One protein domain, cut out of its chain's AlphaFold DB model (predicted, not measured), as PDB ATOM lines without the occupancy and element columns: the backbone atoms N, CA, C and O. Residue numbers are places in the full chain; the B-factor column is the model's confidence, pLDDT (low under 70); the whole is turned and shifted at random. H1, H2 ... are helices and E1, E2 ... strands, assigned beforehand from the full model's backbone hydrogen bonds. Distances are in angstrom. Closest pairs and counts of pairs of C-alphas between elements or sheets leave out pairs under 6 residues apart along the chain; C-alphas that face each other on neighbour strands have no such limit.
ATOM      1  N   MET A 103     142.129 222.293 150.433       58.34
ATOM      2  CA  MET A 103     142.120 221.886 151.853       58.34
ATOM      3  C   MET A 103     141.956 220.364 152.022       58.34
ATOM      4  O   MET A 103     142.019 219.841 153.139       58.34
ATOM      5  N   SER A 104     141.774 219.627 150.918       60.22
ATOM      6  CA  SER A 104     141.759 218.162 150.888       60.22
ATOM      7  C   SER A 104     143.043 217.548 151.467       60.22
ATOM      8  O   SER A 104     143.014 216.434 151.992       60.22
ATOM      9  N   THR A 105     144.155 218.290 151.436       62.78
ATOM     10  CA  THR A 105     145.472 217.852 151.920       62.78
ATOM     11  C   THR A 105     145.795 218.280 153.353       62.78
ATOM     12  O   THR A 105     146.678 217.686 153.966       62.78
ATOM     13  N   ILE A 106     145.075 219.253 153.926       68.12
ATOM     14  CA  ILE A 106     145.403 219.828 155.248       68.12
ATOM     15  C   ILE A 106     145.161 218.848 156.392       68.12
ATOM     16  O   ILE A 106     145.897 218.850 157.373       68.12
ATOM     17  N   HIS A 107     144.156 217.988 156.262       79.50
ATOM     18  CA  HIS A 107     143.832 216.992 157.283       79.50
ATOM     19  C   HIS A 107     144.342 215.611 156.878       79.50
ATOM     20  O   HIS A 107     143.681 214.605 157.119       79.50
ATOM     21  N   LYS A 108     145.509 215.564 156.230       86.69
ATOM     22  CA  LYS A 108     146.236 214.320 155.997       86.69
ATOM     23  C   LYS A 108     147.376 214.191 157.002       86.69
ATOM     24  O   LYS A 108     148.090 215.152 157.271       86.69
ATOM     25  N   LEU A 109     147.550 212.994 157.540       88.06
ATOM     26  CA  LEU A 109     148.632 212.618 158.440       88.06
ATOM     27  C   LEU A 109     149.586 211.689 157.705       88.06
ATOM     28  O   LEU A 109     149.145 210.746 157.051       88.06
ATOM     29  N   ILE A 110     150.886 211.932 157.850       92.44
ATOM     30  CA  ILE A 110     151.915 210.972 157.450       92.44
ATOM     31  C   ILE A 110     152.285 210.171 158.693       92.44
ATOM     32  O   ILE A 110     152.754 210.733 159.681       92.44
ATOM     33  N   VAL A 111     152.052 208.865 158.645       92.38
ATOM     34  CA  VAL A 111     152.309 207.941 159.751       92.38
ATOM     35  C   VAL A 111     153.487 207.063 159.374       92.38
ATOM     36  O   VAL A 111     153.472 206.433 158.317       92.38
ATOM     37  N   PHE A 112     154.487 207.017 160.249       94.81
ATOM     38  CA  PHE A 112     155.672 206.180 160.094       94.81
ATOM     39  C   PHE A 112     155.593 204.984 161.046       94.81
ATOM     40  O   PHE A 112     155.256 205.143 162.220       94.81
ATOM     41  N   SER A 113     155.912 203.790 160.547       92.25
ATOM     42  CA  SER A 113     156.014 202.566 161.342       92.25
ATOM     43  C   SER A 113     157.170 201.717 160.820       92.25
ATOM     44  O   SER A 113     157.094 201.147 159.731       92.25
ATOM     45  N   GLY A 114     158.269 201.679 161.582       92.94
ATOM     46  CA  GLY A 114     159.528 201.096 161.115       92.94
ATOM     47  C   GLY A 114     160.004 201.773 159.827       92.94
ATOM     48  O   GLY A 114     160.093 202.998 159.772       92.94
ATOM     49  N   ASP A 115     160.241 200.972 158.789       95.19
ATOM     50  CA  ASP A 115     160.706 201.426 157.469       95.19
ATOM     51  C   ASP A 115     159.567 201.801 156.503       95.19
ATOM     52  O   ASP A 115     159.805 202.097 155.330       95.19
ATOM     53  N   TYR A 116     158.315 201.784 156.969       93.88
ATOM     54  CA  TYR A 116     157.140 202.068 156.149       93.88
ATOM     55  C   TYR A 116     156.513 203.409 156.527       93.88
ATOM     56  O   TYR A 116     156.499 203.810 157.694       93.88
ATOM     57  N   PHE A 117     155.931 204.080 155.533       94.44
ATOM     58  CA  PHE A 117     155.087 205.249 155.746       94.44
ATOM     59  C   PHE A 117     153.773 205.107 154.983       94.44
ATOM     60  O   PHE A 117     153.712 204.479 153.925       94.44
ATOM     61  N   ALA A 118     152.725 205.724 155.512       89.62
ATOM     62  CA  ALA A 118     151.444 205.843 154.837       89.62
ATOM     63  C   ALA A 118     150.823 207.212 155.119       89.62
ATOM     64  O   ALA A 118     151.117 207.850 156.131       89.62
ATOM     65  N   ILE A 119     149.983 207.672 154.192       90.50
ATOM     66  CA  ILE A 119     149.274 208.946 154.296       90.50
ATOM     67  C   ILE A 119     147.793 208.643 154.499       90.50
ATOM     68  O   ILE A 119     147.167 208.048 153.624       90.50
ATOM     69  N   PHE A 120     147.238 209.079 155.625       89.94
ATOM     70  CA  PHE A 120     145.834 208.868 155.997       89.94
ATOM     71  C   PHE A 120     145.111 210.203 156.136       89.94
ATOM     72  O   PHE A 120     145.748 211.207 156.440       89.94
ATOM     73  N   ASP A 121     143.791 210.240 155.948       89.69
ATOM     74  CA  ASP A 121     143.005 211.354 156.497       89.69
ATOM     75  C   ASP A 121     143.021 211.287 158.041       89.69
ATOM     76  O   ASP A 121     143.152 210.205 158.613       89.69
ATOM     77  N   VAL A 122     142.911 212.418 158.741       89.06
ATOM     78  CA  VAL A 122     142.867 212.460 160.216       89.06
ATOM     79  C   VAL A 122     141.716 211.607 160.756       89.06
ATOM     80  O   VAL A 122     141.910 210.866 161.723       89.06
ATOM     81  N   GLU A 123     140.539 211.666 160.124       91.00
ATOM     82  CA  GLU A 123     139.387 210.847 160.523       91.00
ATOM     83  C   GLU A 123     139.650 209.353 160.270       91.00
ATOM     84  O   GLU A 123     139.293 208.505 161.084       91.00
ATOM     85  N   GLU A 124     140.361 209.016 159.195       91.25
ATOM     86  CA  GLU A 124     140.739 207.636 158.882       91.25
ATOM     87  C   GLU A 124     141.762 207.089 159.883       91.25
ATOM     88  O   GLU A 124     141.630 205.971 160.381       91.25
ATOM     89  N   TYR A 125     142.762 207.893 160.241       92.19
ATOM     90  CA  TYR A 125     143.748 207.516 161.247       92.19
ATOM     91  C   TYR A 125     143.106 207.303 162.623       92.19
ATOM     92  O   TYR A 125     143.492 206.383 163.344       92.19
ATOM     93  N   SER A 126     142.084 208.098 162.967       92.06
ATOM     94  CA  SER A 126     141.328 207.949 164.216       92.06
ATOM     95  C   SER A 126     140.668 206.565 164.357       92.06
ATOM     96  O   SER A 126     140.617 206.015 165.460       92.06
ATOM     97  N   LEU A 127     140.250 205.956 163.235       92.38
ATOM     98  CA  LEU A 127     139.741 204.582 163.194       92.38
ATOM     99  C   LEU A 127     140.848 203.565 163.508       92.38
ATOM    100  O   LEU A 127     140.621 202.635 164.281       92.38
ATOM    101  N   ILE A 128     142.055 203.761 162.962       91.31
ATOM    102  CA  ILE A 128     143.214 202.879 163.187       91.31
ATOM    103  C   ILE A 128     143.621 202.880 164.665       91.31
ATOM    104  O   ILE A 128     143.843 201.818 165.245       91.31
ATOM    105  N   VAL A 129     143.672 204.057 165.299       91.38
ATOM    106  CA  VAL A 129     144.016 204.186 166.729       91.38
ATOM    107  C   VAL A 129     142.847 203.884 167.674       91.38
ATOM    108  O   VAL A 129     142.990 204.034 168.885       91.38
ATOM    109  N   ARG A 130     141.699 203.440 167.140       89.56
ATOM    110  CA  ARG A 130     140.475 203.106 167.892       89.56
ATOM    111  C   ARG A 130     139.942 204.261 168.749       89.56
ATOM    112  O   ARG A 130     139.348 204.035 169.800       89.56
ATOM    113  N   ALA A 131     140.124 205.493 168.283       91.50
ATOM    114  CA  ALA A 131     139.593 206.700 168.908       91.50
ATOM    115  C   ALA A 131     138.769 207.514 167.892       91.50
ATOM    116  O   ALA A 131     139.132 208.654 167.591       91.50
ATOM    117  N   PRO A 132     137.690 206.936 167.322       90.75
ATOM    118  CA  PRO A 132     136.898 207.619 166.311       90.75
ATOM    119  C   PRO A 132     136.182 208.850 166.890       90.75
ATOM    120  O   PRO A 132     135.739 208.820 168.045       90.75
ATOM    121  N   PRO A 133     136.024 209.930 166.106       89.00
ATOM    122  CA  PRO A 133     135.164 211.042 166.480       89.00
ATOM    123  C   PRO A 133     133.700 210.589 166.545       89.00
ATOM    124  O   PRO A 133     133.312 209.563 165.989       89.00
ATOM    125  N   LYS A 134     132.860 211.382 167.220       89.00
ATOM    126  CA  LYS A 134     131.410 211.125 167.276       89.00
ATOM    127  C   LYS A 134     130.741 211.260 165.908       89.00
ATOM    128  O   LYS A 134     129.753 210.584 165.650       89.00
ATOM    129  N   GLU A 135     131.276 212.138 165.069       90.25
ATOM    130  CA  GLU A 135     130.773 212.436 163.734       90.25
ATOM    131  C   GLU A 135     131.949 212.479 162.755       90.25
ATOM    132  O   GLU A 135     133.020 212.990 163.092       90.25
ATOM    133  N   PHE A 136     131.730 211.932 161.560       88.50
ATOM    134  CA  PHE A 136     132.669 211.953 160.443       88.50
ATOM    135  C   PHE A 136     132.178 212.975 159.421       88.50
ATOM    136  O   PHE A 136     131.027 212.915 158.988       88.50
ATOM    137  N   PHE A 137     133.036 213.917 159.040       84.94
ATOM    138  CA  PHE A 137     132.692 214.980 158.095       84.94
ATOM    139  C   PHE A 137     133.382 214.813 156.743       84.94
ATOM    140  O   PHE A 137     133.019 215.498 155.784       84.94
ATOM    141  N   ARG A 138     134.404 213.953 156.657       82.50
ATOM    142  CA  ARG A 138     135.305 213.873 155.497       82.50
ATOM    143  C   ARG A 138     135.331 212.500 154.850       82.50
ATOM    144  O   ARG A 138     135.571 212.417 153.646       82.50
ATOM    145  N   ILE A 139     135.121 211.444 155.630       86.56
ATOM    146  CA  ILE A 139     135.154 210.062 155.148       86.56
ATOM    147  C   ILE A 139     133.868 209.316 155.499       86.56
ATOM    148  O   ILE A 139     133.208 209.627 156.487       86.56
ATOM    149  N   ASP A 140     133.555 208.288 154.716       89.38
ATOM    150  CA  ASP A 140     132.619 207.245 155.128       89.38
ATOM    151  C   ASP A 140     133.379 206.224 156.006       89.38
ATOM    152  O   ASP A 140     134.337 205.598 155.527       89.38
ATOM    153  N   PRO A 141     133.016 206.067 157.294       89.38
ATOM    154  CA  PRO A 141     133.728 205.179 158.206       89.38
ATOM    155  C   PRO A 141     133.625 203.699 157.812       89.38
ATOM    156  O   PRO A 141     134.580 202.955 158.048       89.38
ATOM    157  N   ASP A 142     132.530 203.260 157.190       90.06
ATOM    158  CA  ASP A 142     132.339 201.855 156.815       90.06
ATOM    159  C   ASP A 142     133.186 201.497 155.589       90.06
ATOM    160  O   ASP A 142     133.858 200.457 155.554       90.06
ATOM    161  N   GLU A 143     133.237 202.400 154.607       90.38
ATOM    162  CA  GLU A 143     134.124 202.264 153.452       90.38
ATOM    163  C   GLU A 143     135.599 202.277 153.884       90.38
ATOM    164  O   GLU A 143     136.392 201.431 153.449       90.38
ATOM    165  N   ALA A 144     135.966 203.191 154.790       88.69
ATOM    166  CA  ALA A 144     137.323 203.298 155.313       88.69
ATOM    167  C   ALA A 144     137.744 202.036 156.082       88.69
ATOM    168  O   ALA A 144     138.816 201.489 155.811       88.69
ATOM    169  N   LYS A 145     136.896 201.515 156.979       88.69
ATOM    170  CA  LYS A 145     137.156 200.258 157.704       88.69
ATOM    171  C   LYS A 145     137.354 199.081 156.753       88.69
ATOM    172  O   LYS A 145     138.312 198.323 156.912       88.69
ATOM    173  N   LYS A 146     136.499 198.957 155.729       90.62
ATOM    174  CA  LYS A 146     136.602 197.900 154.714       90.62
ATOM    175  C   LYS A 146     137.908 197.995 153.929       90.62
ATOM    176  O   LYS A 146     138.580 196.981 153.750       90.62
ATOM    177  N   ARG A 147     138.287 199.199 153.484       89.31
ATOM    178  CA  ARG A 147     139.545 199.440 152.759       89.31
ATOM    179  C   ARG A 147     140.773 199.130 153.615       89.31
ATOM    180  O   ARG A 147     141.735 198.564 153.105       89.31
ATOM    181  N   LEU A 148     140.737 199.489 154.897       86.88
ATOM    182  CA  LEU A 148     141.826 199.259 155.848       86.88
ATOM    183  C   LEU A 148     141.865 197.830 156.410       86.88
ATOM    184  O   LEU A 148     142.801 197.483 157.127       86.88
ATOM    185  N   GLY A 149     140.859 197.000 156.116       88.00
ATOM    186  CA  GLY A 149     140.748 195.653 156.676       88.00
ATOM    187  C   GLY A 149     140.558 195.638 158.197       88.00
ATOM    188  O   GLY A 149     140.882 194.638 158.841       88.00
TER     189      GLY A 149
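This is residues 103 to 149 of the 152 residues of the protein "DDE_Tnp_1 domain-containing protein" of Actinobacteria bacterium (UniProt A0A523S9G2). Look first for a slim hairpin of two strands, E1 and E2, with its tip, residues 112 to 117, sticking out, and at its base a small head made of two short helices, H1 and H2, set at a steep angle to each other. H1 follows directly on E2, and a long loop, residues 129 to 140, swings out at the end of the head away from the hairpin's tip before it reaches H2. The printed part has 47 residues, with the order E1, E2, H1, H2 along the chain; the sheet has the order E1 - E2, antiparallel, and the class is mixed, helices and strands. The whole is compact, with a radius of gyration of the C-alphas of 10.8 A and spans of 32 by 26 by 17 A, the free hairpin tip lying at one end of the length.

Find C-alpha 108 at (146.236, 214.320, 155.997); from there E1, residues 108 to 113, runs 16.2 A to C-alpha 113 at (156.014, 202.566, 161.342). E2, residues 116 to 121, comes back over 16.9 A. H1, residues 122 to 128, measures 10.0 A from first to last C-alpha. H2, residues 141 to 148, measures 10.3 A and ends at C-alpha 148, at (141.826, 199.259, 155.848).

Begin with the hairpin of E1 and E2, antiparallel neighbours whose directions stand at 154 degrees. Look at N 109 and O 120, 2.8 A apart, and at N 113 and O 116, 2.9 A apart, both within hydrogen-bond range. The C-alphas of Lys 108 and Asp 121 face each other at 4.4 A. At the same end of the hairpin you will find the closest C-alphas of E1 and H1, those of Lys 108 and Val 122, 5.7 A apart. Move outward to H2: H1 and H2 touch, with the C-alphas of Glu 124 and Ala 144 the closest at 6.6 A. They run the same way at a steep tilt of 64 degrees. H2 is apart from E1 and from E2. In H1 and H2 every O i to N i+4 pair is within hydrogen-bond range.

Look for the two C-alphas farthest apart at Asp 115 and Glu 135, 32.5 A from each other. The printed part has no cut. The links E1 to E2 and E2 to H1 are tight, and the link from H1 to H2, with 12 residues, is long. In the B-factor column the mean pLDDT of the printed part is 87.6, and the model's confidence is low, under 70, at residues 103 to 106.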